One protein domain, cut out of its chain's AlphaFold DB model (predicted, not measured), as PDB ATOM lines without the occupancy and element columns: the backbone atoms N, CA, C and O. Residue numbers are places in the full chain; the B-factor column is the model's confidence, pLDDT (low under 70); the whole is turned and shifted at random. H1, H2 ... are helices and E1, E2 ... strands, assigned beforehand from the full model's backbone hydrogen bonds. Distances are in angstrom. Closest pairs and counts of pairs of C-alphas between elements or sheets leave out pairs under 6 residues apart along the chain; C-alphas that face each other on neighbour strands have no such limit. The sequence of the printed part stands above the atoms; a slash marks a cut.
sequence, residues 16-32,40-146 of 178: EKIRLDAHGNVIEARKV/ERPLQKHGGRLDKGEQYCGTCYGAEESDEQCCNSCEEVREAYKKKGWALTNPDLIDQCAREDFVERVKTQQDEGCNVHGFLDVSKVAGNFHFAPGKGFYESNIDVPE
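AT A GLANCE: This is residues 16 to 32 and 40 to 146 of the 178 residues of the protein "Endoplasmic reticulum vesicle transporter protein" of Zea mays (UniProt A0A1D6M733). Little regular structure: a loose chain with H1 near the middle, the long loop of residues 40 to 73 reaching one end, strand pair E1 E2 at the other, hairpin E3 E4 beside H1; residues 121 to 128 stick out. The 124 printed residues, under half in named elements, hold E1 H1 H2 H3 E2 E3 E4, a mixed class; both two-stranded sheets are antiparallel. The radius of gyration of the C-alphas is 18.2 A, the spans 53 by 36 by 25 A.

IN THESE COORDINATES: E1, residues 16 to 20, begins at C-alpha 16 (5.703, 52.173, 83.144). H1 is residues 74 to 84, 15.6 A; H2 95 to 99; H3 102 to 108; E2 113 to 118, 16.7 A; E3 136 to 139. E4, residues 142 to 145, ends at C-alpha 145 (14.526, 69.567, 86.014).

HOW THE PARTS SIT: Within hydrogen-bond range are N 18 and O 115 of E1 and E2, 2.9 A, N 137 and O 144 of hairpin E3 E4, 3.2 A, and every O i to N i+4 pair in H1, H2 and H3. H1 and H2 only just touch, with 3 pairs of C-alphas within 8 A, the closest Cys 74 and Cys 97, 4.5 A.

THE WHOLE: Residues 33 to 39 are not printed, a 20.1 A gap between C-alphas 32 and 40. Link E2 to E3 is long. Residues 29 to 32, 40 and 134 to 146 have pLDDT under 70.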
ATOM      1  N   GLU A  16       7.031  51.630  83.376       89.88
ATOM      2  CA  GLU A  16       5.703  52.173  83.144       89.88
ATOM      3  C   GLU A  16       5.395  53.288  84.156       89.88
ATOM      4  O   GLU A  16       5.656  53.175  85.359       89.88
ATOM      5  N   LYS A  17       4.839  54.392  83.645       89.12
ATOM      6  CA  LYS A  17       4.466  55.585  84.413       89.12
ATOM      7  C   LYS A  17       2.961  55.796  84.281       89.12
ATOM      8  O   LYS A  17       2.477  56.135  83.202       89.12
ATOM      9  N   ILE A  18       2.230  55.615  85.374       90.00
ATOM     10  CA  ILE A  18       0.772  55.754  85.425       90.00
ATOM     11  C   ILE A  18       0.432  57.041  86.177       90.00
ATOM     12  O   ILE A  18       0.843  57.222  87.321       90.00
ATOM     13  N   ARG A  19      -0.332  57.936  85.545       89.50
ATOM     14  CA  ARG A  19      -0.774  59.191  86.173       89.50
ATOM     15  C   ARG A  19      -1.835  58.921  87.232       89.50
ATOM     16  O   ARG A  19      -2.750  58.129  87.004       89.50
ATOM     17  N   LEU A  20      -1.718  59.609  88.360       91.00
ATOM     18  CA  LEU A  20      -2.657  59.551  89.470       91.00
ATOM     19  C   LEU A  20      -3.242  60.938  89.738       91.00
ATOM     20  O   LEU A  20      -2.549  61.941  89.595       91.00
ATOM     21  N   ASP A  21      -4.498  60.998  90.161       89.94
ATOM     22  CA  ASP A  21      -5.089  62.227  90.688       89.94
ATOM     23  C   ASP A  21      -4.574  62.533  92.108       89.94
ATOM     24  O   ASP A  21      -3.849  61.738  92.716       89.94
ATOM     25  N   ALA A  22      -4.986  63.676  92.660       87.25
ATOM     26  CA  ALA A  22      -4.624  64.107  94.013       87.25
ATOM     27  C   ALA A  22      -5.053  63.130  95.131       87.25
ATOM     28  O   ALA A  22      -4.579  63.232  96.261       87.25
ATOM     29  N   HIS A  23      -5.949  62.183  94.837       88.94
ATOM     30  CA  HIS A  23      -6.439  61.170  95.773       88.94
ATOM     31  C   HIS A  23      -5.786  59.794  95.547       88.94
ATOM     32  O   HIS A  23      -6.089  58.851  96.277       88.94
ATOM     33  N   GLY A  24      -4.890  59.664  94.561       87.56
ATOM     34  CA  GLY A  24      -4.210  58.417  94.217       87.56
ATOM     35  C   GLY A  24      -4.983  57.505  93.258       87.56
ATOM     36  O   GLY A  24      -4.588  56.353  93.080       87.56
ATOM     37  N   ASN A  25      -6.063  57.980  92.630       91.62
ATOM     38  CA  ASN A  25      -6.788  57.205  91.621       91.62
ATOM     39  C   ASN A  25      -6.125  57.345  90.252       91.62
ATOM     40  O   ASN A  25      -5.628  58.412  89.899       91.62
ATOM     41  N   VAL A  26      -6.163  56.283  89.449       91.75
ATOM     42  CA  VAL A  26      -5.601  56.295  88.092       91.75
ATOM     43  C   VAL A  26      -6.375  57.260  87.196       91.75
ATOM     44  O   VAL A  26      -7.592  57.148  87.047       91.75
ATOM     45  N   ILE A  27      -5.649  58.169  86.546       88.31
ATOM     46  CA  ILE A  27      -6.173  59.017  85.477       88.31
ATOM     47  C   ILE A  27      -5.978  58.253  84.167       88.31
ATOM     48  O   ILE A  27      -4.839  58.002  83.764       88.31
ATOM     49  N   GLU A  28      -7.064  57.878  83.481       72.44
ATOM     50  CA  GLU A  28      -6.950  57.286  82.144       72.44
ATOM     51  C   GLU A  28      -6.136  58.206  81.232       72.44
ATOM     52  O   GLU A  28      -6.332  59.427  81.211       72.44
ATOM     53  N   ALA A  29      -5.214  57.617  80.463       61.25
ATOM     54  CA  ALA A  29      -4.409  58.352  79.504       61.25
ATOM     55  C   ALA A  29      -5.342  59.084  78.530       61.25
ATOM     56  O   ALA A  29      -5.905  58.495  77.606       61.25
ATOM     57  N   ARG A  30      -5.518  60.394  78.746       55.38
ATOM     58  CA  ARG A  30      -6.193  61.273  77.793       55.38
ATOM     59  C   ARG A  30      -5.516  61.017  76.453       55.38
ATOM     60  O   ARG A  30      -4.294  61.150  76.371       55.38
ATOM     61  N   LYS A  31      -6.280  60.640  75.420       43.69
ATOM     62  CA  LYS A  31      -5.766  60.625  74.045       43.69
ATOM     63  C   LYS A  31      -5.101  61.977  73.833       43.69
ATOM     64  O   LYS A  31      -5.797  62.995  73.821       43.69
ATOM     65  N   VAL A  32      -3.771  61.985  73.745       44.47
ATOM     66  CA  VAL A  32      -3.020  63.170  73.352       44.47
ATOM     67  C   VAL A  32      -3.641  63.570  72.027       44.47
ATOM     68  O   VAL A  32      -3.592  62.815  71.056       44.47
ATOM     69  N   GLU A  40      -6.283  78.405  61.981       66.69
ATOM     70  CA  GLU A  40      -6.506  78.255  60.535       66.69
ATOM     71  C   GLU A  40      -5.281  78.667  59.702       66.69
ATOM     72  O   GLU A  40      -5.093  78.154  58.601       66.69
ATOM     73  N   ARG A  41      -4.450  79.586  60.218       76.81
ATOM     74  CA  ARG A  41      -3.255  80.121  59.543       76.81
ATOM     75  C   ARG A  41      -2.123  80.447  60.540       76.81
ATOM     76  O   ARG A  41      -1.932  81.629  60.850       76.81
ATOM     77  N   PRO A  42      -1.413  79.438  61.087       79.75
ATOM     78  CA  PRO A  42      -0.313  79.655  62.030       79.75
ATOM     79  C   PRO A  42       0.835  80.455  61.397       79.75
ATOM     80  O   PRO A  42       0.960  80.512  60.167       79.75
ATOM     81  N   LEU A  43       1.639  81.108  62.239       81.50
ATOM     82  CA  LEU A  43       2.819  81.857  61.809       81.50
ATOM     83  C   LEU A  43       3.929  80.877  61.421       81.50
ATOM     84  O   LEU A  43       4.124  79.863  62.079       81.50
ATOM     85  N   GLN A  44       4.657  81.178  60.355       85.56
ATOM     86  CA  GLN A  44       5.744  80.335  59.872       85.56
ATOM     87  C   GLN A  44       7.107  80.959  60.134       85.56
ATOM     88  O   GLN A  44       7.224  82.166  60.360       85.56
ATOM     89  N   LYS A  45       8.156  80.140  60.028       84.62
ATOM     90  CA  LYS A  45       9.558  80.556  60.184       84.62
ATOM     91  C   LYS A  45       9.945  81.761  59.312       84.62
ATOM     92  O   LYS A  45      10.735  82.594  59.741       84.62
ATOM     93  N   HIS A  46       9.366  81.891  58.116       82.19
ATOM     94  CA  HIS A  46       9.617  83.010  57.192       82.19
ATOM     95  C   HIS A  46       8.850  84.304  57.525       82.19
ATOM     96  O   HIS A  46       8.978  85.297  56.811       82.19
ATOM     97  N   GLY A  47       8.064  84.320  58.606       80.12
ATOM     98  CA  GLY A  47       7.281  85.476  59.054       80.12
ATOM     99  C   GLY A  47       5.911  85.619  58.381       80.12
ATOM    100  O   GLY A  47       5.109  86.456  58.797       80.12
ATOM    101  N   GLY A  48       5.608  84.799  57.370       83.44
ATOM    102  CA  GLY A  48       4.288  84.703  56.757       83.44
ATOM    103  C   GLY A  48       3.321  83.814  57.544       83.44
ATOM    104  O   GLY A  48       3.703  83.066  58.443       83.44
ATOM    105  N   ARG A  49       2.035  83.888  57.193       83.56
ATOM    106  CA  ARG A  49       1.007  82.962  57.692       83.56
ATOM    107  C   ARG A  49       0.868  81.774  56.748       83.56
ATOM    108  O   ARG A  49       1.072  81.946  55.556       83.56
ATOM    109  N   LEU A  50       0.488  80.611  57.275       83.50
ATOM    110  CA  LEU A  50       0.244  79.411  56.470       83.50
ATOM    111  C   LEU A  50      -0.780  79.669  55.357       83.50
ATOM    112  O   LEU A  50      -1.906  80.114  55.627       83.50
ATOM    113  N   ASP A  51      -0.378  79.379  54.121       82.38
ATOM    114  CA  ASP A  51      -1.231  79.469  52.943       82.38
ATOM    115  C   ASP A  51      -1.801  78.102  52.526       82.38
ATOM    116  O   ASP A  51      -1.380  77.032  52.974       82.38
ATOM    117  N   LYS A  52      -2.844  78.120  51.684       77.50
ATOM    118  CA  LYS A  52      -3.547  76.899  51.261       77.50
ATOM    119  C   LYS A  52      -2.627  76.027  50.399       77.50
ATOM    120  O   LYS A  52      -2.362  76.369  49.253       77.50
ATOM    121  N   GLY A  53      -2.220  74.876  50.935       76.56
ATOM    122  CA  GLY A  53      -1.348  73.910  50.253       76.56
ATOM    123  C   GLY A  53       0.126  73.998  50.655       76.56
ATOM    124  O   GLY A  53       0.931  73.227  50.141       76.56
ATOM    125  N   GLU A  54       0.474  74.897  51.575       81.38
ATOM    126  CA  GLU A  54       1.808  74.979  52.161       81.38
ATOM    127  C   GLU A  54       1.930  74.034  53.366       81.38
ATOM    128  O   GLU A  54       0.974  73.838  54.125       81.38
ATOM    129  N   GLN A  55       3.103  73.419  53.535       84.94
ATOM    130  CA  GLN A  55       3.401  72.610  54.712       84.94
ATOM    131  C   GLN A  55       3.817  73.526  55.861       84.94
ATOM    132  O   GLN A  55       4.701  74.361  55.706       84.94
ATOM    133  N   TYR A  56       3.200  73.339  57.025       85.38
ATOM    134  CA  TYR A  56       3.562  74.103  58.212       85.38
ATOM    135  C   TYR A  56       5.023  73.855  58.611       85.38
ATOM    136  O   TYR A  56       5.428  72.709  58.808       85.38
ATOM    137  N   CYS A  57       5.776  74.948  58.743       89.44
ATOM    138  CA  CYS A  57       7.128  74.982  59.287       89.44
ATOM    139  C   CYS A  57       7.219  76.076  60.359       89.44
ATOM    140  O   CYS A  57       7.343  77.269  60.049       89.44
ATOM    141  N   GLY A  58       7.125  75.672  61.626       89.06
ATOM    142  CA  GLY A  58       7.275  76.582  62.764       89.06
ATOM    143  C   GLY A  58       8.738  76.941  63.051       89.06
ATOM    144  O   GLY A  58       9.663  76.214  62.679       89.06
ATOM    145  N   THR A  59       8.958  78.074  63.721       91.19
ATOM    146  CA  THR A  59      10.297  78.514  64.153       91.19
ATOM    147  C   THR A  59      10.737  77.797  65.430       91.19
ATOM    148  O   THR A  59       9.924  77.542  66.317       91.19
ATOM    149  N   CYS A  60      12.033  77.519  65.552       92.94
ATOM    150  CA  CYS A  60      12.652  77.079  66.799       92.94
ATOM    151  C   CYS A  60      13.227  78.265  67.592       92.94
ATOM    152  O   CYS A  60      14.085  78.053  68.441       92.94
ATOM    153  N   TYR A  61      12.805  79.504  67.309       90.88
ATOM    154  CA  TYR A  61      13.175  80.716  68.051       90.88
ATOM    155  C   TYR A  61      14.695  80.937  68.184       90.88
ATOM    156  O   TYR A  61      15.183  81.392  69.216       90.88
ATOM    157  N   GLY A  62      15.459  80.620  67.134       90.56
ATOM    158  CA  GLY A  62      16.919  80.755  67.114       90.56
ATOM    159  C   GLY A  62      17.671  79.522  67.620       90.56
ATOM    160  O   GLY A  62      18.903  79.508  67.594       90.56
ATOM    161  N   ALA A  63      16.961  78.483  68.068       91.19
ATOM    162  CA  ALA A  63      17.557  77.222  68.492       91.19
ATOM    163  C   ALA A  63      17.762  76.217  67.342       91.19
ATOM    164  O   ALA A  63      18.152  75.077  67.591       91.19
ATOM    165  N   GLU A  64      17.531  76.618  66.089       91.50
ATOM    166  CA  GLU A  64      17.763  75.770  64.922       91.50
ATOM    167  C   GLU A  64      19.247  75.325  64.799       91.50
ATOM    168  O   GLU A  64      20.193  76.073  65.077       91.50
ATOM    169  N   GLU A  65      19.464  74.074  64.385       90.25
ATOM    170  CA  GLU A  65      20.767  73.505  64.002       90.25
ATOM    171  C   GLU A  65      21.061  73.729  62.512       90.25
ATOM    172  O   GLU A  65      22.224  73.848  62.127       90.25
ATOM    173  N   SER A  66      20.016  73.819  61.682       91.12
ATOM    174  CA  SER A  66      20.106  74.111  60.251       91.12
ATOM    175  C   SER A  66      19.011  75.076  59.792       91.12
ATOM    176  O   SER A  66      17.944  75.187  60.402       91.12
ATOM    177  N   ASP A  67      19.241  75.741  58.660       85.56
ATOM    178  CA  ASP A  67      18.259  76.652  58.054       85.56
ATOM    179  C   ASP A  67      16.966  75.934  57.629       85.56
ATOM    180  O   ASP A  67      15.903  76.551  57.551       85.56
ATOM    181  N   GLU A  68      17.030  74.619  57.438       87.12
ATOM    182  CA  GLU A  68      15.912  73.761  57.034       87.12
ATOM    183  C   GLU A  68      15.129  73.193  58.228       87.12
ATOM    184  O   GLU A  68      14.029  72.673  58.052       87.12
ATOM    185  N   GLN A  69      15.664  73.288  59.452       90.81
ATOM    186  CA  GLN A  69      14.984  72.770  60.635       90.81
ATOM    187  C   GLN A  69      13.726  73.593  60.945       90.81
ATOM    188  O   GLN A  69      13.782  74.824  61.066       90.81
ATOM    189  N   CYS A  70      12.611  72.885  61.115       91.69
ATOM    190  CA  CYS A  70      11.335  73.409  61.591       91.69
ATOM    191  C   CYS A  70      11.037  72.816  62.972       91.69
ATOM    192  O   CYS A  70      11.323  71.642  63.202       91.69
ATOM    193  N   CYS A  71      10.421  73.604  63.851       92.56
ATOM    194  CA  CYS A  71       9.849  73.108  65.098       92.56
ATOM    195  C   CYS A  71       8.332  73.263  65.037       92.56
ATOM    196  O   CYS A  71       7.810  74.376  65.056       92.56
ATOM    197  N   ASN A  72       7.616  72.151  64.942       90.56
ATOM    198  CA  ASN A  72       6.178  72.135  64.692       90.56
ATOM    199  C   ASN A  72       5.339  71.876  65.947       90.56
ATOM    200  O   ASN A  72       4.139  72.149  65.938       90.56
ATOM    201  N   SER A  73       5.966  71.395  67.017       89.25
ATOM    202  CA  SER A  73       5.351  71.152  68.320       89.25
ATOM    203  C   SER A  73       6.108  71.871  69.435       89.25
ATOM    204  O   SER A  73       7.280  72.228  69.290       89.25
ATOM    205  N   CYS A  74       5.444  72.075  70.573       87.38
ATOM    206  CA  CYS A  74       6.088  72.614  71.770       87.38
ATOM    207  C   CYS A  74       7.233  71.700  72.234       87.38
ATOM    208  O   CYS A  74       8.259  72.177  72.715       87.38
ATOM    209  N   GLU A  75       7.074  70.385  72.060       86.38
ATOM    210  CA  GLU A  75       8.112  69.394  72.349       86.38
ATOM    211  C   GLU A  75       9.349  69.591  71.466       86.38
ATOM    212  O   GLU A  75      10.453  69.655  71.998       86.38
ATOM    213  N   GLU A  76       9.184  69.796  70.158       90.06
ATOM    214  CA  GLU A  76      10.306  70.056  69.242       90.06
ATOM    215  C   GLU A  76      11.063  71.349  69.582       90.06
ATOM    216  O   GLU A  76      12.294  71.359  69.566       90.06
ATOM    217  N   VAL A  77      10.355  72.432  69.938       89.75
ATOM    218  CA  VAL A  77      11.004  73.687  70.375       89.75
ATOM    219  C   VAL A  77      11.828  73.451  71.642       89.75
ATOM    220  O   VAL A  77      12.983  73.874  71.724       89.75
ATOM    221  N   ARG A  78      11.264  72.730  72.619       85.88
ATOM    222  CA  ARG A  78      11.941  72.379  73.876       85.88
ATOM    223  C   ARG A  78      13.166  71.505  73.642       85.88
ATOM    224  O   ARG A  78      14.207  71.738  74.252       85.88
ATOM    225  N   GLU A  79      13.079  70.534  72.740       85.81
ATOM    226  CA  GLU A  79      14.218  69.691  72.369       85.81
ATOM    227  C   GLU A  79      15.323  70.490  71.669       85.81
ATOM    228  O   GLU A  79      16.499  70.299  71.984       85.81
ATOM    229  N   ALA A  80      14.974  71.433  70.788       89.88
ATOM    230  CA  ALA A  80      15.944  72.329  70.159       89.88
ATOM    231  C   ALA A  80      16.653  73.223  71.194       89.88
ATOM    232  O   ALA A  80      17.883  73.313  71.201       89.88
ATOM    233  N   TYR A  81      15.902  73.818  72.126       86.75
ATOM    234  CA  TYR A  81      16.455  74.613  73.230       86.75
ATOM    235  C   TYR A  81      17.385  73.771  74.104       86.75
ATOM    236  O   TYR A  81      18.510  74.179  74.398       86.75
ATOM    237  N   LYS A  82      16.960  72.547  74.435       80.50
ATOM    238  CA  LYS A  82      17.759  71.598  75.209       80.50
ATOM    239  C   LYS A  82      19.077  71.244  74.524       80.50
ATOM    240  O   LYS A  82      20.092  71.139  75.202       80.50
ATOM    241  N   LYS A  83      19.108  71.094  73.199       84.94
ATOM    242  CA  LYS A  83      20.366  70.870  72.466       84.94
ATOM    243  C   LYS A  83      21.307  72.079  72.513       84.94
ATOM    244  O   LYS A  83      22.521  71.901  72.517       84.94
ATOM    245  N   LYS A  84      20.761  73.300  72.543       84.88
ATOM    246  CA  LYS A  84      21.529  74.561  72.558       84.88
ATOM    247  C   LYS A  84      22.005  75.000  73.931       84.88
ATOM    248  O   LYS A  84      22.781  75.949  74.021       84.88
ATOM    249  N   GLY A  85      21.540  74.347  74.982       77.44
ATOM    250  CA  GLY A  85      21.883  74.755  76.329       77.44
ATOM    251  C   GLY A  85      20.864  75.716  76.970       77.44
ATOM    252  O   GLY A  85      21.170  76.365  77.961       77.44
ATOM    253  N   TRP A  86      19.693  75.922  76.361       82.88
ATOM    254  CA  TRP A  86      18.795  77.026  76.712       82.88
ATOM    255  C   TRP A  86      17.612  76.571  77.560       82.88
ATOM    256  O   TRP A  86      16.979  75.551  77.291       82.88
ATOM    257  N   ALA A  87      17.270  77.383  78.559       74.75
ATOM    258  CA  ALA A  87      16.078  77.196  79.372       74.75
ATOM    259  C   ALA A  87      14.834  77.817  78.716       74.75
ATOM    260  O   ALA A  87      14.893  78.894  78.117       74.75
ATOM    261  N   LEU A  88      13.684  77.164  78.890       77.12
ATOM    262  CA  LEU A  88      12.389  77.690  78.468       77.12
ATOM    263  C   LEU A  88      11.860  78.678  79.518       77.12
ATOM    264  O   LEU A  88      11.249  78.273  80.501       77.12
ATOM    265  N   THR A  89      12.113  79.975  79.340       74.31
ATOM    266  CA  THR A  89      11.748  80.991  80.345       74.31
ATOM    267  C   THR A  89      10.286  81.427  80.267       74.31
ATOM    268  O   THR A  89       9.638  81.542  81.297       74.31
ATOM    269  N   ASN A  90       9.753  81.636  79.058       77.88
ATOM    270  CA  ASN A  90       8.387  82.121  78.832       77.88
ATOM    271  C   ASN A  90       7.680  81.270  77.761       77.88
ATOM    272  O   ASN A  90       7.693  81.640  76.583       77.88
ATOM    273  N   PRO A  91       7.055  80.139  78.139       82.25
ATOM    274  CA  PRO A  91       6.389  79.249  77.187       82.25
ATOM    275  C   PRO A  91       5.217  79.909  76.447       82.25
ATOM    276  O   PRO A  91       4.924  79.526  75.321       82.25
ATOM    277  N   ASP A  92       4.575  80.923  77.039       82.12
ATOM    278  CA  ASP A  92       3.450  81.647  76.426       82.12
ATOM    279  C   ASP A  92       3.853  82.480  75.195       82.12
ATOM    280  O   ASP A  92       3.013  82.802  74.359       82.12
ATOM    281  N   LEU A  93       5.140  82.829  75.057       84.75
ATOM    282  CA  LEU A  93       5.661  83.540  73.879       84.75
ATOM    283  C   LEU A  93       5.959  82.601  72.703       84.75
ATOM    284  O   LEU A  93       6.259  83.062  71.598       84.75
ATOM    285  N   ILE A  94       5.890  81.291  72.939       87.62
ATOM    286  CA  ILE A  94       6.144  80.262  71.941       87.62
ATOM    287  C   ILE A  94       4.796  79.794  71.406       87.62
ATOM    288  O   ILE A  94       4.026  79.169  72.129       87.62
ATOM    289  N   ASP A  95       4.520  80.085  70.134       85.50
ATOM    290  CA  ASP A  95       3.269  79.770  69.431       85.50
ATOM    291  C   ASP A  95       2.874  78.311  69.645       85.50
ATOM    292  O   ASP A  95       1.778  78.013  70.117       85.50
ATOM    293  N   GLN A  96       3.813  77.401  69.398       86.81
ATOM    294  CA  GLN A  96       3.592  75.969  69.521       86.81
ATOM    295  C   GLN A  96       3.203  75.576  70.952       86.81
ATOM    296  O   GLN A  96       2.344  74.721  71.135       86.81
ATOM    297  N   CYS A  97       3.783  76.213  71.974       86.50
ATOM    298  CA  CYS A  97       3.474  75.940  73.377       86.50
ATOM    299  C   CYS A  97       2.163  76.583  73.832       86.50
ATOM    300  O   CYS A  97       1.395  75.931  74.540       86.50
ATOM    301  N   ALA A  98       1.880  77.810  73.394       85.38
ATOM    302  CA  ALA A  98       0.620  78.493  73.655       85.38
ATOM    303  C   ALA A  98      -0.560  77.751  73.006       85.38
ATOM    304  O   ALA A  98      -1.552  77.473  73.663       85.38
ATOM    305  N   ARG A  99      -0.429  77.345  71.738       83.44
ATOM    306  CA  ARG A  99      -1.454  76.612  70.972       83.44
ATOM    307  C   ARG A  99      -1.757  75.222  71.528       83.44
ATOM    308  O   ARG A  99      -2.844  74.675  71.332       83.44
ATOM    309  N   GLU A 100      -0.752  74.608  72.127       84.50
ATOM    310  CA  GLU A 100      -0.868  73.315  72.782       84.50
ATOM    311  C   GLU A 100      -1.354  73.417  74.234       84.50
ATOM    312  O   GLU A 100      -1.484  72.384  74.896       84.50
ATOM    313  N   ASP A 101      -1.603  74.628  74.736       81.81
ATOM    314  CA  ASP A 101      -1.971  74.902  76.125       81.81
ATOM    315  C   ASP A 101      -0.947  74.313  77.110       81.81
ATOM    316  O   ASP A 101      -1.296  73.778  78.162       81.81
ATOM    317  N   PHE A 102       0.350  74.359  76.770       81.38
ATOM    318  CA  PHE A 102       1.399  73.705  77.559       81.38
ATOM    319  C   PHE A 102       1.392  74.162  79.021       81.38
ATOM    320  O   PHE A 102       1.421  73.321  79.918       81.38
ATOM    321  N   VAL A 103       1.297  75.472  79.261       80.19
ATOM    322  CA  VAL A 103       1.270  76.043  80.614       80.19
ATOM    323  C   VAL A 103       0.044  75.569  81.390       80.19
ATOM    324  O   VAL A 103       0.167  75.177  82.549       80.19
ATOM    325  N   GLU A 104      -1.133  75.552  80.763       80.44
ATOM    326  CA  GLU A 104      -2.358  75.067  81.401       80.44
ATOM    327  C   GLU A 104      -2.267  73.571  81.710       80.44
ATOM    328  O   GLU A 104      -2.551  73.161  82.834       80.44
ATOM    329  N   ARG A 105      -1.769  72.756  80.770       78.88
ATOM    330  CA  ARG A 105      -1.534  71.322  80.996       78.88
ATOM    331  C   ARG A 105      -0.633  71.089  82.199       78.88
ATOM    332  O   ARG A 105      -0.953  70.240  83.026       78.88
ATOM    333  N   VAL A 106       0.463  71.835  82.316       78.00
ATOM    334  CA  VAL A 106       1.361  71.682  83.463       78.00
ATOM    335  C   VAL A 106       0.695  72.143  84.760       78.00
ATOM    336  O   VAL A 106       0.807  71.448  85.764       78.00
ATOM    337  N   LYS A 107      -0.067  73.244  84.745       79.12
ATOM    338  CA  LYS A 107      -0.848  73.689  85.913       79.12
ATOM    339  C   LYS A 107      -1.851  72.631  86.369       79.12
ATOM    340  O   LYS A 107      -1.918  72.339  87.554       79.12
ATOM    341  N   THR A 108      -2.574  71.997  85.444       77.94
ATOM    342  CA  THR A 108      -3.521  70.919  85.789       77.94
ATOM    343  C   THR A 108      -2.844  69.680  86.374       77.94
ATOM    344  O   THR A 108      -3.500  68.906  87.058       77.94
ATOM    345  N   GLN A 109      -1.542  69.507  86.128       79.50
ATOM    346  CA  GLN A 109      -0.744  68.391  86.630       79.50
ATOM    347  C   GLN A 109      -0.059  68.685  87.974       79.50
ATOM    348  O   GLN A 109       0.590  67.792  88.509       79.50
ATOM    349  N   GLN A 110      -0.165  69.900  88.530       78.25
ATOM    350  CA  GLN A 110       0.564  70.271  89.755       78.25
ATOM    351  C   GLN A 110       0.187  69.421  90.977       78.25
ATOM    352  O   GLN A 110       1.060  69.119  91.787       78.25
ATOM    353  N   ASP A 111      -1.075  68.998  91.078       81.00
ATOM    354  CA  ASP A 111      -1.582  68.169  92.181       81.00
ATOM    355  C   ASP A 111      -1.704  66.681  91.804       81.00
ATOM    356  O   ASP A 111      -2.329  65.894  92.517       81.00
ATOM    357  N   GLU A 112      -1.138  66.277  90.666       87.50
ATOM    358  CA  GLU A 112      -1.141  64.882  90.236       87.50
ATOM    359  C   GLU A 112       0.009  64.086  90.859       87.50
ATOM    360  O   GLU A 112       1.104  64.587  91.116       87.50
ATOM    361  N   GLY A 113      -0.241  62.793  91.056       89.31
ATOM    362  CA  GLY A 113       0.777  61.809  91.394       89.31
ATOM    363  C   GLY A 113       1.219  60.997  90.177       89.31
ATOM    364  O   GLY A 113       0.617  61.027  89.102       89.31
ATOM    365  N   CYS A 114       2.265  60.198  90.360       89.69
ATOM    366  CA  CYS A 114       2.709  59.228  89.366       89.69
ATOM    367  C   CYS A 114       3.042  57.906  90.057       89.69
ATOM    368  O   CYS A 114       3.870  57.873  90.968       89.69
ATOM    369  N   ASN A 115       2.404  56.819  89.625       92.94
ATOM    370  CA  ASN A 115       2.805  55.469  89.991       92.94
ATOM    371  C   ASN A 115       3.828  54.967  88.971       92.94
ATOM    372  O   ASN A 115       3.509  54.804  87.791       92.94
ATOM    373  N   VAL A 116       5.051  54.734  89.437       92.00
ATOM    374  CA  VAL A 116       6.160  54.258  88.616       92.00
ATOM    375  C   VAL A 116       6.480  52.827  89.013       92.00
ATOM    376  O   VAL A 116       6.774  52.559  90.177       92.00
ATOM    377  N   HIS A 117       6.444  51.912  88.048       93.06
ATOM    378  CA  HIS A 117       6.789  50.515  88.277       93.06
ATOM    379  C   HIS A 117       7.483  49.911  87.055       93.06
ATOM    380  O   HIS A 117       7.256  50.332  85.923       93.06
ATOM    381  N   GLY A 118       8.360  48.941  87.297       92.94
ATOM    382  CA  GLY A 118       9.167  48.314  86.259       92.94
ATOM    383  C   GLY A 118      10.481  47.778  86.815       92.94
ATOM    384  O   GLY A 118      10.604  47.567  88.024       92.94
ATOM    385  N   PHE A 119      11.456  47.562  85.942       92.56
ATOM    386  CA  PHE A 119      12.793  47.090  86.299       92.56
ATOM    387  C   PHE A 119      13.852  47.828  85.477       92.56
ATOM    388  O   PHE A 119      13.540  48.448  84.468       92.56
ATOM    389  N   LEU A 120      15.102  47.799  85.936       90.62
ATOM    390  CA  LEU A 120      16.237  48.399  85.239       90.62
ATOM    391  C   LEU A 120      17.408  47.426  85.269       90.62
ATOM    392  O   LEU A 120      17.831  47.006  86.350       90.62
ATOM    393  N   ASP A 121      17.953  47.123  84.097       90.06
ATOM    394  CA  ASP A 121      19.216  46.407  83.982       90.06
ATOM    395  C   ASP A 121      20.369  47.405  84.091       90.06
ATOM    396  O   ASP A 121      20.503  48.325  83.285       90.06
ATOM    397  N   VAL A 122      21.195  47.240  85.124       90.31
ATOM    398  CA  VAL A 122      22.323  48.132  85.417       90.31
ATOM    399  C   VAL A 122      23.593  47.339  85.686       90.31
ATOM    400  O   VAL A 122      23.562  46.210  86.187       90.31
ATOM    401  N   SER A 123      24.734  47.962  85.404       91.69
ATOM    402  CA  SER A 123      26.042  47.447  85.788       91.69
ATOM    403  C   SER A 123      26.137  47.287  87.313       91.69
ATOM    404  O   SER A 123      25.766  48.176  88.080       91.69
ATOM    405  N   LYS A 124      26.655  46.143  87.788       93.00
ATOM    406  CA  LYS A 124      26.818  45.850  89.226       93.00
ATOM    407  C   LYS A 124      28.034  46.580  89.811       93.00
ATOM    408  O   LYS A 124      29.015  45.965  90.228       93.00
ATOM    409  N   VAL A 125      27.963  47.903  89.823       94.12
ATOM    410  CA  VAL A 125      28.982  48.819  90.339       94.12
ATOM    411  C   VAL A 125      28.317  49.919  91.172       94.12
ATOM    412  O   VAL A 125      27.094  50.009  91.243       94.12
ATOM    413  N   ALA A 126      29.112  50.744  91.854       94.75
ATOM    414  CA  ALA A 126      28.575  51.878  92.598       94.75
ATOM    415  C   ALA A 126      27.935  52.896  91.640       94.75
ATOM    416  O   ALA A 126      28.552  53.280  90.646       94.75
ATOM    417  N   GLY A 127      26.729  53.360  91.961       91.69
ATOM    418  CA  GLY A 127      25.996  54.321  91.144       91.69
ATOM    419  C   GLY A 127      24.780  54.898  91.856       91.69
ATOM    420  O   GLY A 127      24.558  54.658  93.044       91.69
ATOM    421  N   ASN A 128      24.005  55.680  91.112       89.69
ATOM    422  CA  ASN A 128      22.775  56.309  91.575       89.69
ATOM    423  C   ASN A 128      21.659  56.189  90.532       89.69
ATOM    424  O   ASN A 128      21.913  56.119  89.327       89.69
ATOM    425  N   PHE A 129      20.423  56.204  91.020       88.44
ATOM    426  CA  PHE A 129      19.231  56.451  90.222       88.44
ATOM    427  C   PHE A 129      18.463  57.606  90.861       88.44
ATOM    428  O   PHE A 129      18.437  57.752  92.084       88.44
ATOM    429  N   HIS A 130      17.865  58.443  90.024       86.50
ATOM    430  CA  HIS A 130      17.166  59.647  90.448       86.50
ATOM    431  C   HIS A 130      15.803  59.709  89.764       86.50
ATOM    432  O   HIS A 130      15.687  59.430  88.571       86.50
ATOM    433  N   PHE A 131      14.781  60.110  90.517       85.00
ATOM    434  CA  PHE A 131      13.505  60.546  89.962       85.00
ATOM    435  C   PHE A 131      13.500  62.072  89.929       85.00
ATOM    436  O   PHE A 131      13.750  62.709  90.951       85.00
ATOM    437  N   ALA A 132      13.225  62.649  88.762       78.56
ATOM    438  CA  ALA A 132      13.162  64.092  88.573       78.56
ATOM    439  C   ALA A 132      11.893  64.475  87.789       78.56
ATOM    440  O   ALA A 132      11.515  63.756  86.859       78.56
ATOM    441  N   PRO A 133      11.219  65.581  88.152       75.00
ATOM    442  CA  PRO A 133      10.037  66.056  87.443       75.00
ATOM    443  C   PRO A 133      10.406  66.682  86.089       75.00
ATOM    444  O   PRO A 133      11.269  67.551  85.991       75.00
ATOM    445  N   GLY A 134       9.696  66.295  85.031       67.88
ATOM    446  CA  GLY A 134       9.934  66.802  83.677       67.88
ATOM    447  C   GLY A 134      11.086  66.105  82.949       67.88
ATOM    448  O   GLY A 134      11.707  65.172  83.457       67.88
ATOM    449  N   LYS A 135      11.359  66.539  81.715       62.31
ATOM    450  CA  LYS A 135      12.515  66.055  80.954       62.31
ATOM    451  C   LYS A 135      13.725  66.878  81.400       62.31
ATOM    452  O   LYS A 135      13.765  68.074  81.164       62.31
ATOM    453  N   GLY A 136      14.691  66.268  82.085       52.97
ATOM    454  CA  GLY A 136      15.892  66.979  82.545       52.97
ATOM    455  C   GLY A 136      16.650  67.649  81.391       52.97
ATOM    456  O   GLY A 136      16.689  67.115  80.274       52.97
ATOM    457  N   PHE A 137      17.236  68.815  81.652       52.00
ATOM    458  CA  PHE A 137      18.153  69.511  80.751       52.00
ATOM    459  C   PHE A 137      19.599  69.341  81.255       52.00
ATOM    460  O   PHE A 137      19.829  69.337  82.463       52.00
ATOM    461  N   TYR A 138      20.557  69.175  80.333       49.00
ATOM    462  CA  TYR A 138      21.965  68.916  80.648       49.00
ATOM    463  C   TYR A 138      22.838  70.109  80.266       49.00
ATOM    464  O   TYR A 138      23.223  70.255  79.110       49.00
ATOM    465  N   GLU A 139      23.243  70.887  81.264       42.47
ATOM    466  CA  GLU A 139      24.498  71.634  81.215       42.47
ATOM    467  C   GLU A 139      25.348  71.214  82.419       42.47
ATOM    468  O   GLU A 139      24.888  71.195  83.559       42.47
ATOM    469  N   SER A 140      26.622  70.890  82.186       39.44
ATOM    470  CA  SER A 140      27.655  70.786  83.233       39.44
ATOM    471  C   SER A 140      27.468  69.732  84.349       39.44
ATOM    472  O   SER A 140      27.905  69.954  85.474       39.44
ATOM    473  N   ASN A 141      26.903  68.553  84.055       46.06
ATOM    474  CA  ASN A 141      26.659  67.471  85.038       46.06
ATOM    475  C   ASN A 141      25.661  67.828  86.158       46.06
ATOM    476  O   ASN A 141      25.617  67.143  87.181       46.06
ATOM    477  N   ILE A 142      24.865  68.882  85.978       47.66
ATOM    478  CA  ILE A 142      23.784  69.247  86.892       47.66
ATOM    479  C   ILE A 142      22.465  68.909  86.196       47.66
ATOM    480  O   ILE A 142      22.128  69.512  85.180       47.66
ATOM    481  N   ASP A 143      21.724  67.942  86.740       54.09
ATOM    482  CA  ASP A 143      20.338  67.697  86.339       54.09
ATOM    483  C   ASP A 143      19.492  68.870  86.850       54.09
ATOM    484  O   ASP A 143      19.159  68.935  88.035       54.09
ATOM    485  N   VAL A 144      19.157  69.813  85.967       54.66
ATOM    486  CA  VAL A 144      18.137  70.826  86.257       54.66
ATOM    487  C   VAL A 144      16.821  70.318  85.671       54.66
ATOM    488  O   VAL A 144      16.690  70.231  84.444       54.66
ATOM    489  N   PRO A 145      15.838  69.939  86.511       59.25
ATOM    490  CA  PRO A 145      14.526  69.567  86.014       59.25
ATOM    491  C   PRO A 145      13.937  70.758  85.255       59.25
ATOM    492  O   PRO A 145      13.872  71.855  85.800       59.25
ATOM    493  N   GLU A 146      13.510  70.561  84.011       58.16
ATOM    494  CA  GLU A 146      12.976  71.625  83.143       58.16
ATOM    495  C   GLU A 146      11.791  72.369  83.769       58.16
ATOM    496  O   GLU A 146      11.575  73.553  83.525       58.16
TER     497      GLU A 146